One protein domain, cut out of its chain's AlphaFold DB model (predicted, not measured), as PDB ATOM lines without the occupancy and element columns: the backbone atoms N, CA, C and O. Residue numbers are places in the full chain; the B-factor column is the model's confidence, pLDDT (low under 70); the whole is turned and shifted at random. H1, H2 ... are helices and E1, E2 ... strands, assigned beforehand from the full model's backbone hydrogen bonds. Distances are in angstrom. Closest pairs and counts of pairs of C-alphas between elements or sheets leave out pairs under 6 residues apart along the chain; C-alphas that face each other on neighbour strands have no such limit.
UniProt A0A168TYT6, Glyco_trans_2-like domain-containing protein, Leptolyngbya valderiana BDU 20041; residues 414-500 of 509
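AT A GLANCE: This is residues 414 to 500 of the 509 residues of the protein "Glyco_trans_2-like domain-containing protein" of Leptolyngbya valderiana BDU 20041 (UniProt A0A168TYT6). A small parallel sheet of four strands has the long helix H2 packed over one face, along the inner strand E1. The short helix H1 sits beside residues 445 to 449 of H2, and toward the opposite end of the longest axis the short helix H3 grazes the sheet near its edge strand E3, after which the short helix H4 leads back toward the other edge of the sheet, where the printed part runs through E4. The 87 printed residues hold four named helices and four named strands, in the order H1 E1 H2 E2 E3 H3 H4 E4, and the class is mixed, helices and strands. The sheet runs E3 E2 E1 E4. The whole is compact, with a radius of gyration of the C-alphas of 13.2 A and spans of 40 by 29 by 17 A.

IN THESE COORDINATES: H1 is residues 414 to 419, with C-alpha 414 at (58.615, 42.957, 43.219). E1, residues 428 to 433, is 15.8 A long. H2, residues 436 to 452, is 24.8 A long and begins at C-alpha 436 (49.057, 36.113, 25.913). E2, residues 459 to 465, is 19.7 A long, and E3 is residues 473 to 475. H3 is residues 479 to 484 and H4 residues 487 to 491. E4, residues 496 to 499, is 9.9 A long and ends at C-alpha 499 (47.316, 45.660, 36.192).

HOW THE PARTS SIT: E2 and E1 are parallel at 23 degrees, with N 431 and O 461 within hydrogen-bond range at 2.8 A. E1 and E4 are parallel at 16 degrees, with N 498 and O 430 at 2.8 A. E3 and E2 are parallel at 10 degrees, with N 464 and O 473 at 2.8 A. H2 is on the sheet in two layers, a helix on one face, at a height over the sheet of 10.1 A; it runs along the strands, at 10 degrees to E1 on the local plane. Its closest C-alphas to E1 are those of His 439 and Cys 433, 5.6 A apart. E1, H2 and E2 make a strand-helix-strand unit, two parallel neighbour strands joined through a helix, with a right-handed crossover. E3, H3 H4 and E4 make a split one, with E2 and E1 between its strands, also right-handed. H1 and H2 only just touch, with 3 pairs of C-alphas within 8 A, the closest Leu 414 and Leu 449 at 6.5 A, at a steep tilt of 56 degrees. H3 only grazes the sheet, with residues 481 to 484; H3 and H4 meet only through their link. In H1, H2 and H3 every O i to N i+4 pair is within hydrogen-bond range; in H4 0 of 1 is, and 1 of 2 O i to N i+3 pairs.

THE WHOLE: The C-alphas farthest apart, those of Thr 454 and Lys 480, are 41.3 A apart. The printed part has no cut, and no link is long. The mean pLDDT of the printed part is 89.7; residue 454 is under 70.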
ATOM      1  N   LEU A 414      58.080  43.697  42.077       85.69
ATOM      2  CA  LEU A 414      58.615  42.957  43.219       85.69
ATOM      3  C   LEU A 414      58.802  43.860  44.448       85.69
ATOM      4  O   LEU A 414      58.316  43.525  45.527       85.69
ATOM      5  N   ASP A 415      59.428  45.020  44.263       88.81
ATOM      6  CA  ASP A 415      59.672  45.991  45.333       88.81
ATOM      7  C   ASP A 415      58.346  46.492  45.912       88.81
ATOM      8  O   ASP A 415      58.173  46.528  47.130       88.81
ATOM      9  N   ALA A 416      57.358  46.752  45.048       89.94
ATOM     10  CA  ALA A 416      56.012  47.122  45.470       89.94
ATOM     11  C   ALA A 416      55.341  46.022  46.318       89.94
ATOM     12  O   ALA A 416      54.717  46.321  47.339       89.94
ATOM     13  N   ILE A 417      55.472  44.746  45.928       89.38
ATOM     14  CA  ILE A 417      54.933  43.598  46.681       89.38
ATOM     15  C   ILE A 417      55.574  43.511  48.071       89.38
ATOM     16  O   ILE A 417      54.861  43.341  49.062       89.38
ATOM     17  N   VAL A 418      56.900  43.651  48.157       87.56
ATOM     18  CA  VAL A 418      57.638  43.601  49.427       87.56
ATOM     19  C   VAL A 418      57.283  44.796  50.310       87.56
ATOM     20  O   VAL A 418      56.927  44.613  51.473       87.56
ATOM     21  N   ARG A 419      57.290  46.014  49.757       91.12
ATOM     22  CA  ARG A 419      56.956  47.256  50.471       91.12
ATOM     23  C   ARG A 419      55.542  47.239  51.051       91.12
ATOM     24  O   ARG A 419      55.318  47.766  52.136       91.12
ATOM     25  N   LEU A 420      54.585  46.641  50.340       92.12
ATOM     26  CA  LEU A 420      53.204  46.484  50.807       92.12
ATOM     27  C   LEU A 420      53.021  45.307  51.786       92.12
ATOM     28  O   LEU A 420      51.905  45.069  52.248       92.12
ATOM     29  N   GLY A 421      54.083  44.557  52.103       91.12
ATOM     30  CA  GLY A 421      54.031  43.396  52.996       91.12
ATOM     31  C   GLY A 421      53.236  42.219  52.423       91.12
ATOM     32  O   GLY A 421      52.672  41.425  53.179       91.12
ATOM     33  N   LEU A 422      53.147  42.123  51.092       92.38
ATOM     34  CA  LEU A 422      52.400  41.090  50.362       92.38
ATOM     35  C   LEU A 422      53.263  39.869  50.017       92.38
ATOM     36  O   LEU A 422      52.807  38.946  49.349       92.38
ATOM     37  N   ASN A 423      54.505  39.833  50.491       88.50
ATOM     38  CA  ASN A 423      55.446  38.723  50.361       88.50
ATOM     39  C   ASN A 423      55.233  37.606  51.405       88.50
ATOM     40  O   ASN A 423      56.170  36.889  51.753       88.50
ATOM     41  N   ARG A 424      54.006  37.462  51.918       89.75
ATOM     42  CA  ARG A 424      53.629  36.472  52.933       89.75
ATOM     43  C   ARG A 424      52.759  35.353  52.338       89.75
ATOM     44  O   ARG A 424      52.039  35.612  51.373       89.75
ATOM     45  N   PRO A 425      52.785  34.122  52.886       89.44
ATOM     46  CA  PRO A 425      52.134  32.959  52.267       89.44
ATOM     47  C   PRO A 425      50.603  33.045  52.172       89.44
ATOM     48  O   PRO A 425      49.996  32.384  51.335       89.44
ATOM     49  N   ASP A 426      49.977  33.817  53.056       91.00
ATOM     50  CA  ASP A 426      48.533  34.045  53.139       91.00
ATOM     51  C   ASP A 426      48.047  35.185  52.233       91.00
ATOM     52  O   ASP A 426      46.853  35.255  51.943       91.00
ATOM     53  N   ALA A 427      48.953  36.044  51.746       93.50
ATOM     54  CA  ALA A 427      48.586  37.150  50.870       93.50
ATOM     55  C   ALA A 427      48.101  36.640  49.508       93.50
ATOM     56  O   ALA A 427      48.679  35.728  48.912       93.50
ATOM     57  N   ARG A 428      47.040  37.260  48.992       93.88
ATOM     58  CA  ARG A 428      46.381  36.927  47.730       93.88
ATOM     59  C   ARG A 428      46.585  38.049  46.722       93.88
ATOM     60  O   ARG A 428      46.042  39.141  46.874       93.88
ATOM     61  N   ILE A 429      47.321  37.775  45.651       94.31
ATOM     62  CA  ILE A 429      47.637  38.762  44.613       94.31
ATOM     63  C   ILE A 429      46.939  38.370  43.311       94.31
ATOM     64  O   ILE A 429      47.232  37.330  42.717       94.31
ATOM     65  N   ALA A 430      46.023  39.214  42.841       94.56
ATOM     66  CA  ALA A 430      45.372  39.040  41.550       94.56
ATOM     67  C   ALA A 430      46.270  39.544  40.407       94.56
ATOM     68  O   ALA A 430      46.722  40.688  40.430       94.56
ATOM     69  N   LEU A 431      46.490  38.720  39.384       94.44
ATOM     70  CA  LEU A 431      47.208  39.093  38.162       94.44
ATOM     71  C   LEU A 431      46.216  39.166  37.004       94.44
ATOM     72  O   LEU A 431      45.593  38.164  36.654       94.44
ATOM     73  N   LEU A 432      46.063  40.351  36.419       94.25
ATOM     74  CA  LEU A 432      45.081  40.606  35.366       94.25
ATOM     75  C   LEU A 432      45.721  40.361  33.994       94.25
ATOM     76  O   LEU A 432      46.581  41.133  33.573       94.25
ATOM     77  N   CYS A 433      45.303  39.286  33.319       93.75
ATOM     78  CA  CYS A 433      45.885  38.816  32.059       93.75
ATOM     79  C   CYS A 433      44.838  38.825  30.929       93.75
ATOM     80  O   CYS A 433      44.004  37.934  30.805       93.75
ATOM     81  N   MET A 434      44.866  39.857  30.097       91.56
ATOM     82  CA  MET A 434      43.941  40.087  28.978       91.56
ATOM     83  C   MET A 434      44.546  39.744  27.616       91.56
ATOM     84  O   MET A 434      43.830  39.754  26.617       91.56
ATOM     85  N   THR A 435      45.846  39.455  27.577       91.50
ATOM     86  CA  THR A 435      46.592  39.016  26.394       91.50
ATOM     87  C   THR A 435      47.562  37.888  26.753       91.50
ATOM     88  O   THR A 435      47.899  37.696  27.926       91.50
ATOM     89  N   GLU A 436      48.036  37.156  25.744       89.69
ATOM     90  CA  GLU A 436      49.057  36.113  25.913       89.69
ATOM     91  C   GLU A 436      50.364  36.679  26.502       89.69
ATOM     92  O   GLU A 436      50.909  36.119  27.454       89.69
ATOM     93  N   ASP A 437      50.810  37.854  26.044       91.50
ATOM     94  CA  ASP A 437      52.007  38.527  26.582       91.50
ATOM     95  C   ASP A 437      51.879  38.831  28.082       91.50
ATOM     96  O   ASP A 437      52.835  38.738  28.853       91.50
ATOM     97  N   GLN A 438      50.673  39.178  28.540       93.56
ATOM     98  CA  GLN A 438      50.427  39.431  29.958       93.56
ATOM     99  C   GLN A 438      50.495  38.145  30.784       93.56
ATOM    100  O   GLN A 438      50.939  38.184  31.931       93.56
ATOM    101  N   HIS A 439      50.127  36.998  30.209       92.88
ATOM    102  CA  HIS A 439      50.363  35.702  30.840       92.88
ATOM    103  C   HIS A 439      51.856  35.391  30.986       92.88
ATOM    104  O   HIS A 439      52.263  34.789  31.984       92.88
ATOM    105  N   GLU A 440      52.681  35.783  30.018       91.88
ATOM    106  CA  GLU A 440      54.135  35.661  30.122       91.88
ATOM    107  C   GLU A 440      54.706  36.574  31.206       91.88
ATOM    108  O   GLU A 440      55.400  36.097  32.103       91.88
ATOM    109  N   LEU A 441      54.317  37.848  31.219       90.75
ATOM    110  CA  LEU A 441      54.742  38.787  32.255       90.75
ATOM    111  C   LEU A 441      54.309  38.329  33.658       90.75
ATOM    112  O   LEU A 441      55.085  38.397  34.611       90.75
ATOM    113  N   ALA A 442      53.095  37.788  33.786       92.25
ATOM    114  CA  ALA A 442      52.612  37.186  35.022       92.25
ATOM    115  C   ALA A 442      53.480  35.997  35.471       92.25
ATOM    116  O   ALA A 442      53.732  35.851  36.668       92.25
ATOM    117  N   ARG A 443      53.956  35.151  34.544       91.94
ATOM    118  CA  ARG A 443      54.905  34.068  34.857       91.94
ATOM    119  C   ARG A 443      56.238  34.631  35.342       91.94
ATOM    120  O   ARG A 443      56.714  34.184  36.382       91.94
ATOM    121  N   THR A 444      56.782  35.640  34.664       91.62
ATOM    122  CA  THR A 444      58.035  36.303  35.057       91.62
ATOM    123  C   THR A 444      57.953  36.883  36.467       91.62
ATOM    124  O   THR A 444      58.839  36.627  37.277       91.62
ATOM    125  N   ILE A 445      56.860  37.575  36.809       89.56
ATOM    126  CA  ILE A 445      56.633  38.110  38.163       89.56
ATOM    127  C   ILE A 445      56.612  36.982  39.206       89.56
ATOM    128  O   ILE A 445      57.256  37.091  40.249       89.56
ATOM    129  N   LYS A 446      55.890  35.885  38.931       90.12
ATOM    130  CA  LYS A 446      55.810  34.734  39.849       90.12
ATOM    131  C   LYS A 446      57.173  34.074  40.064       90.12
ATOM    132  O   LYS A 446      57.480  33.710  41.195       90.12
ATOM    133  N   THR A 447      57.958  33.894  39.002       90.38
ATOM    134  CA  THR A 447      59.302  33.301  39.078       90.38
ATOM    135  C   THR A 447      60.254  34.211  39.845       90.38
ATOM    136  O   THR A 447      60.829  33.771  40.832       90.38
ATOM    137  N   ALA A 448      60.319  35.499  39.492       87.69
ATOM    138  CA  ALA A 448      61.186  36.459  40.171       87.69
ATOM    139  C   ALA A 448      60.891  36.555  41.678       87.69
ATOM    140  O   ALA A 448      61.812  36.620  42.488       87.69
ATOM    141  N   LEU A 449      59.612  36.511  42.079       85.94
ATOM    142  CA  LEU A 449      59.251  36.512  43.498       85.94
ATOM    143  C   LEU A 449      59.667  35.213  44.207       85.94
ATOM    144  O   LEU A 449      60.120  35.273  45.344       85.94
ATOM    145  N   ARG A 450      59.535  34.048  43.558       85.94
ATOM    146  CA  ARG A 450      60.003  32.770  44.128       85.94
ATOM    147  C   ARG A 450      61.499  32.776  44.374       85.94
ATOM    148  O   ARG A 450      61.921  32.324  45.428       85.94
ATOM    149  N   ASP A 451      62.260  33.305  43.428       86.69
ATOM    150  CA  ASP A 451      63.717  33.352  43.527       86.69
ATOM    151  C   ASP A 451      64.175  34.345  44.609       86.69
ATOM    152  O   ASP A 451      65.221  34.159  45.227       86.69
ATOM    153  N   HIS A 452      63.377  35.387  44.872       83.19
ATOM    154  CA  HIS A 452      63.669  36.396  45.889       83.19
ATOM    155  C   HIS A 452      63.253  35.987  47.316       83.19
ATOM    156  O   HIS A 452      63.812  36.494  48.289       83.19
ATOM    157  N   LEU A 453      62.267  35.097  47.476       80.88
ATOM    158  CA  LEU A 453      61.754  34.700  48.791       80.88
ATOM    159  C   LEU A 453      62.406  33.417  49.310       80.88
ATOM    160  O   LEU A 453      62.445  32.391  48.643       80.88
ATOM    161  N   THR A 454      62.824  33.442  50.575       69.50
ATOM    162  CA  THR A 454      63.277  32.251  51.318       69.50
ATOM    163  C   THR A 454      62.122  31.480  51.972       69.50
ATOM    164  O   THR A 454      62.316  30.389  52.507       69.50
ATOM    165  N   THR A 455      60.907  32.038  51.937       72.19
ATOM    166  CA  THR A 455      59.667  31.500  52.515       72.19
ATOM    167  C   THR A 455      58.648  31.135  51.425       72.19
ATOM    168  O   THR A 455      58.887  31.306  50.229       72.19
ATOM    169  N   ARG A 456      57.480  30.592  51.812       79.31
ATOM    170  CA  ARG A 456      56.402  30.294  50.853       79.31
ATOM    171  C   ARG A 456      55.884  31.581  50.197       79.31
ATOM    172  O   ARG A 456      55.568  32.548  50.882       79.31
ATOM    173  N   CYS A 457      55.741  31.541  48.875       83.94
ATOM    174  CA  CYS A 457      55.185  32.632  48.078       83.94
ATOM    175  C   CYS A 457      53.715  32.941  48.405       83.94
ATOM    176  O   CYS A 457      52.989  32.032  48.820       83.94
ATOM    177  N   PRO A 458      53.257  34.177  48.124       91.25
ATOM    178  CA  PRO A 458      51.843  34.521  48.163       91.25
ATOM    179  C   PRO A 458      51.024  33.702  47.161       91.25
ATOM    180  O   PRO A 458      51.529  33.168  46.164       91.25
ATOM    181  N   ILE A 459      49.722  33.640  47.413       92.56
ATOM    182  CA  ILE A 459      48.743  32.993  46.548       92.56
ATOM    183  C   ILE A 459      48.456  33.920  45.369       92.56
ATOM    184  O   ILE A 459      47.814  34.960  45.505       92.56
ATOM    185  N   PHE A 460      48.886  33.518  44.180       92.62
ATOM    186  CA  PHE A 460      48.543  34.238  42.960       92.62
ATOM    187  C   PHE A 460      47.232  33.734  42.368       92.62
ATOM    188  O   PHE A 460      47.077  32.534  42.161       92.62
ATOM    189  N   VAL A 461      46.342  34.663  42.021       93.25
ATOM    190  CA  VAL A 461      45.092  34.383  41.305       93.25
ATOM    191  C   VAL A 461      45.156  35.055  39.940       93.25
ATOM    192  O   VAL A 461      45.107  36.277  39.830       93.25
ATOM    193  N   SER A 462      45.293  34.266  38.884       93.50
ATOM    194  CA  SER A 462      45.226  34.761  37.510       93.50
ATOM    195  C   SER A 462      43.775  34.978  37.087       93.50
ATOM    196  O   SER A 462      42.945  34.072  37.166       93.50
ATOM    197  N   ILE A 463      43.461  36.198  36.656       94.44
ATOM    198  CA  ILE A 463      42.156  36.549  36.095       94.44
ATOM    199  C   ILE A 463      42.357  36.793  34.608       94.44
ATOM    200  O   ILE A 463      43.024  37.760  34.231       94.44
ATOM    201  N   SER A 464      41.775  35.921  33.790       94.38
ATOM    202  CA  SER A 464      42.102  35.827  32.374       94.38
ATOM    203  C   SER A 464      40.897  35.937  31.464       94.38
ATOM    204  O   SER A 464      39.840  35.344  31.711       94.38
ATOM    205  N   ARG A 465      41.071  36.685  30.375       92.25
ATOM    206  CA  ARG A 465      40.111  36.686  29.273       92.25
ATOM    207  C   ARG A 465      40.251  35.366  28.509       92.25
ATOM    208  O   ARG A 465      41.357  34.910  28.251       92.25
ATOM    209  N   ASN A 466      39.136  34.723  28.182       91.06
ATOM    210  CA  ASN A 466      39.122  33.359  27.637       91.06
ATOM    211  C   ASN A 466      39.804  33.198  26.266       91.06
ATOM    212  O   ASN A 466      40.158  32.082  25.900       91.06
ATOM    213  N   ASP A 467      39.964  34.282  25.520       89.62
ATOM    214  CA  ASP A 467      40.682  34.368  24.244       89.62
ATOM    215  C   ASP A 467      42.185  34.670  24.408       89.62
ATOM    216  O   ASP A 467      42.917  34.607  23.430       89.62
ATOM    217  N   ALA A 468      42.645  34.993  25.620       86.19
ATOM    218  CA  ALA A 468      44.050  35.240  25.950       86.19
ATOM    219  C   ALA A 468      44.742  34.034  26.601       86.19
ATOM    220  O   ALA A 468      45.963  34.009  26.733       86.19
ATOM    221  N   GLY A 469      43.953  33.055  27.048       86.81
ATOM    222  CA  GLY A 469      44.432  31.848  27.705       86.81
ATOM    223  C   GLY A 469      43.669  31.517  28.990       86.81
ATOM    224  O   GLY A 469      42.870  32.314  29.492       86.81
ATOM    225  N   PRO A 470      43.876  30.308  29.531       87.31
ATOM    226  CA  PRO A 470      43.252  29.896  30.777       87.31
ATOM    227  C   PRO A 470      43.902  30.592  31.982       87.31
ATOM    228  O   PRO A 470      45.125  30.704  32.076       87.31
ATOM    229  N   GLY A 471      43.073  30.992  32.942       89.00
ATOM    230  CA  GLY A 471      43.486  31.453  34.268       89.00
ATOM    231  C   GLY A 471      42.600  30.869  35.368       89.00
ATOM    232  O   GLY A 471      41.560  30.267  35.083       89.00
ATOM    233  N   ASP A 472      42.985  31.083  36.627       91.94
ATOM    234  CA  ASP A 472      42.240  30.632  37.815       91.94
ATOM    235  C   ASP A 472      40.788  31.137  37.789       91.94
ATOM    236  O   ASP A 472      39.846  30.416  38.122       91.94
ATOM    237  N   ILE A 473      40.595  32.374  37.320       92.62
ATOM    238  CA  ILE A 473      39.293  32.949  36.987       92.62
ATOM    239  C   ILE A 473      39.294  33.297  35.502       92.62
ATOM    240  O   ILE A 473      39.856  34.306  35.089       92.62
ATOM    241  N   THR A 474      38.614  32.484  34.694       93.94
ATOM    242  CA  THR A 474      38.483  32.730  33.251       93.94
ATOM    243  C   THR A 474      37.117  33.333  32.912       93.94
ATOM    244  O   THR A 474      36.072  32.835  33.351       93.94
ATOM    245  N   TYR A 475      37.097  34.404  32.116       93.94
ATOM    246  CA  TYR A 475      35.875  35.126  31.759       93.94
ATOM    247  C   TYR A 475      35.791  35.444  30.255       93.94
ATOM    248  O   TYR A 475      36.801  35.590  29.577       93.94
ATOM    249  N   ALA A 476      34.569  35.547  29.726       92.81
ATOM    250  CA  ALA A 476      34.314  35.934  28.338       92.81
ATOM    251  C   ALA A 476      34.181  37.465  28.188       92.81
ATOM    252  O   ALA A 476      33.752  38.123  29.140       92.81
ATOM    253  N   PRO A 477      34.397  38.052  26.992       88.69
ATOM    254  CA  PRO A 477      34.337  39.505  26.774       88.69
ATOM    255  C   PRO A 477      32.979  40.163  27.077       88.69
ATOM    256  O   PRO A 477      32.870  41.388  27.140       88.69
ATOM    257  N   SER A 478      31.917  39.373  27.260       92.06
ATOM    258  CA  SER A 478      30.593  39.891  27.601       92.06
ATOM    259  C   SER A 478      30.555  40.504  29.007       92.06
ATOM    260  O   SER A 478      31.087  39.957  29.975       92.06
ATOM    261  N   THR A 479      29.832  41.617  29.154       87.94
ATOM    262  CA  THR A 479      29.631  42.291  30.451       87.94
ATOM    263  C   THR A 479      29.051  41.351  31.510       87.94
ATOM    264  O   THR A 479      29.490  41.374  32.657       87.94
ATOM    265  N   LYS A 480      28.121  40.465  31.123       91.25
ATOM    266  CA  LYS A 480      27.531  39.465  32.025       91.25
ATOM    267  C   LYS A 480      28.593  38.527  32.601       91.25
ATOM    268  O   LYS A 480      28.597  38.286  33.804       91.25
ATOM    269  N   SER A 481      29.511  38.032  31.766       92.38
ATOM    270  CA  SER A 481      30.590  37.161  32.237       92.38
ATOM    271  C   SER A 481      31.554  37.903  33.157       92.38
ATOM    272  O   SER A 481      31.949  37.340  34.173       92.38
ATOM    273  N   ARG A 482      31.918  39.149  32.832       91.25
ATOM    274  CA  ARG A 482      32.786  39.984  33.679       91.25
ATOM    275  C   ARG A 482      32.198  40.208  35.074       91.25
ATOM    276  O   ARG A 482      32.921  40.182  36.059       91.25
ATOM    277  N   ILE A 483      30.883  40.406  35.172       89.50
ATOM    278  CA  ILE A 483      30.197  40.567  36.463       89.50
ATOM    279  C   ILE A 483      30.134  39.233  37.211       89.50
ATOM    280  O   ILE A 483      30.563  39.142  38.355       89.50
ATOM    281  N   TYR A 484      29.658  38.174  36.554       90.94
ATOM    282  CA  TYR A 484      29.470  36.869  37.195       90.94
ATOM    283  C   TYR A 484      30.782  36.267  37.720       90.94
ATOM    284  O   TYR A 484      30.818  35.653  38.783       90.94
ATOM    285  N   ARG A 485      31.888  36.466  36.998       91.50
ATOM    286  CA  ARG A 485      33.199  35.916  37.370       91.50
ATOM    287  C   ARG A 485      33.880  36.639  38.534       91.50
ATOM    288  O   ARG A 485      34.930  36.186  38.967       91.50
ATOM    289  N   GLN A 486      33.262  37.678  39.095       88.88
ATOM    290  CA  GLN A 486      33.699  38.287  40.354       88.88
ATOM    291  C   GLN A 486      33.161  37.555  41.591       88.88
ATOM    292  O   GLN A 486      33.733  37.700  42.663       88.88
ATOM    293  N   ILE A 487      32.107  36.734  41.465       86.88
ATOM    294  CA  ILE A 487      31.471  36.053  42.611       86.88
ATOM    295  C   ILE A 487      32.477  35.267  43.476       86.88
ATOM    296  O   ILE A 487      32.443  35.438  44.694       86.88
ATOM    297  N   PRO A 488      33.421  34.475  42.918       83.88
ATOM    298  CA  PRO A 488      34.414  33.764  43.733       83.88
ATOM    299  C   PRO A 488      35.326  34.691  44.557       83.88
ATOM    300  O   PRO A 488      35.885  34.283  45.576       83.88
ATOM    301  N   MET A 489      35.477  35.946  44.126       86.00
ATOM    302  CA  MET A 489      36.285  36.955  44.812       86.00
ATOM    303  C   MET A 489      35.547  37.586  45.997       86.00
ATOM    304  O   MET A 489      36.201  38.157  46.857       86.00
ATOM    305  N   LEU A 490      34.219  37.444  46.092       84.75
ATOM    306  CA  LEU A 490      33.452  37.914  47.253       84.75
ATOM    307  C   LEU A 490      33.764  37.094  48.510       84.75
ATOM    308  O   LEU A 490      33.756  37.627  49.612       84.75
ATOM    309  N   THR A 491      34.055  35.801  48.346       84.88
ATOM    310  CA  THR A 491      34.408  34.909  49.460       84.88
ATOM    311  C   THR A 491      35.886  34.968  49.832       84.88
ATOM    312  O   THR A 491      36.226  34.787  50.992       84.88
ATOM    313  N   ASN A 492      36.766  35.196  48.851       86.44
ATOM    314  CA  ASN A 492      38.220  35.205  49.036       86.44
ATOM    315  C   ASN A 492      38.849  36.360  48.237       86.44
ATOM    316  O   ASN A 492      39.467  36.107  47.188       86.44
ATOM    317  N   PRO A 493      38.667  37.615  48.683       90.19
ATOM    318  CA  PRO A 493      39.139  38.780  47.949       90.19
ATOM    319  C   PRO A 493      40.672  38.792  47.867       90.19
ATOM    320  O   PRO A 493      41.345  38.303  48.776       90.19
ATOM    321  N   PRO A 494      41.249  39.308  46.771       92.25
ATOM    322  CA  PRO A 494      42.680  39.558  46.715       92.25
ATOM    323  C   PRO A 494      43.049  40.764  47.592       92.25
ATOM    324  O   PRO A 494      42.340  41.770  47.588       92.25
ATOM    325  N   ASP A 495      44.190  40.694  48.275       93.00
ATOM    326  CA  ASP A 495      44.780  41.821  49.011       93.00
ATOM    327  C   ASP A 495      45.278  42.917  48.056       93.00
ATOM    328  O   ASP A 495      45.265  44.105  48.382       93.00
ATOM    329  N   ALA A 496      45.712  42.524  46.854       92.50
ATOM    330  CA  ALA A 496      46.159  43.440  45.812       92.50
ATOM    331  C   ALA A 496      45.899  42.894  44.407       92.50
ATOM    332  O   ALA A 496      45.776  41.689  44.192       92.50
ATOM    333  N   CYS A 497      45.871  43.790  43.423       92.44
ATOM    334  CA  CYS A 497      45.829  43.432  42.011       92.44
ATOM    335  C   CYS A 497      46.971  44.098  41.243       92.44
ATOM    336  O   CYS A 497      47.263  45.277  41.453       92.44
ATOM    337  N   VAL A 498      47.554  43.369  40.296       91.81
ATOM    338  CA  VAL A 498      48.541  43.887  39.350       91.81
ATOM    339  C   VAL A 498      47.861  44.058  37.994       91.81
ATOM    340  O   VAL A 498      47.418  43.087  37.377       91.81
ATOM    341  N   VAL A 499      47.767  45.310  37.544       90.50
ATOM    342  CA  VAL A 499      47.316  45.660  36.192       90.50
ATOM    343  C   VAL A 499      48.540  45.700  35.286       90.50
ATOM    344  O   VAL A 499      49.370  46.601  35.400       90.50
ATOM    345  N   LEU A 500      48.651  44.738  34.378       88.19
ATOM    346  CA  LEU A 500      49.796  44.628  33.480       88.19
ATOM    347  C   LEU A 500      49.630  45.578  32.287       88.19
ATOM    348  O   LEU A 500      48.542  45.702  31.729       88.19
TER     349      LEU A 500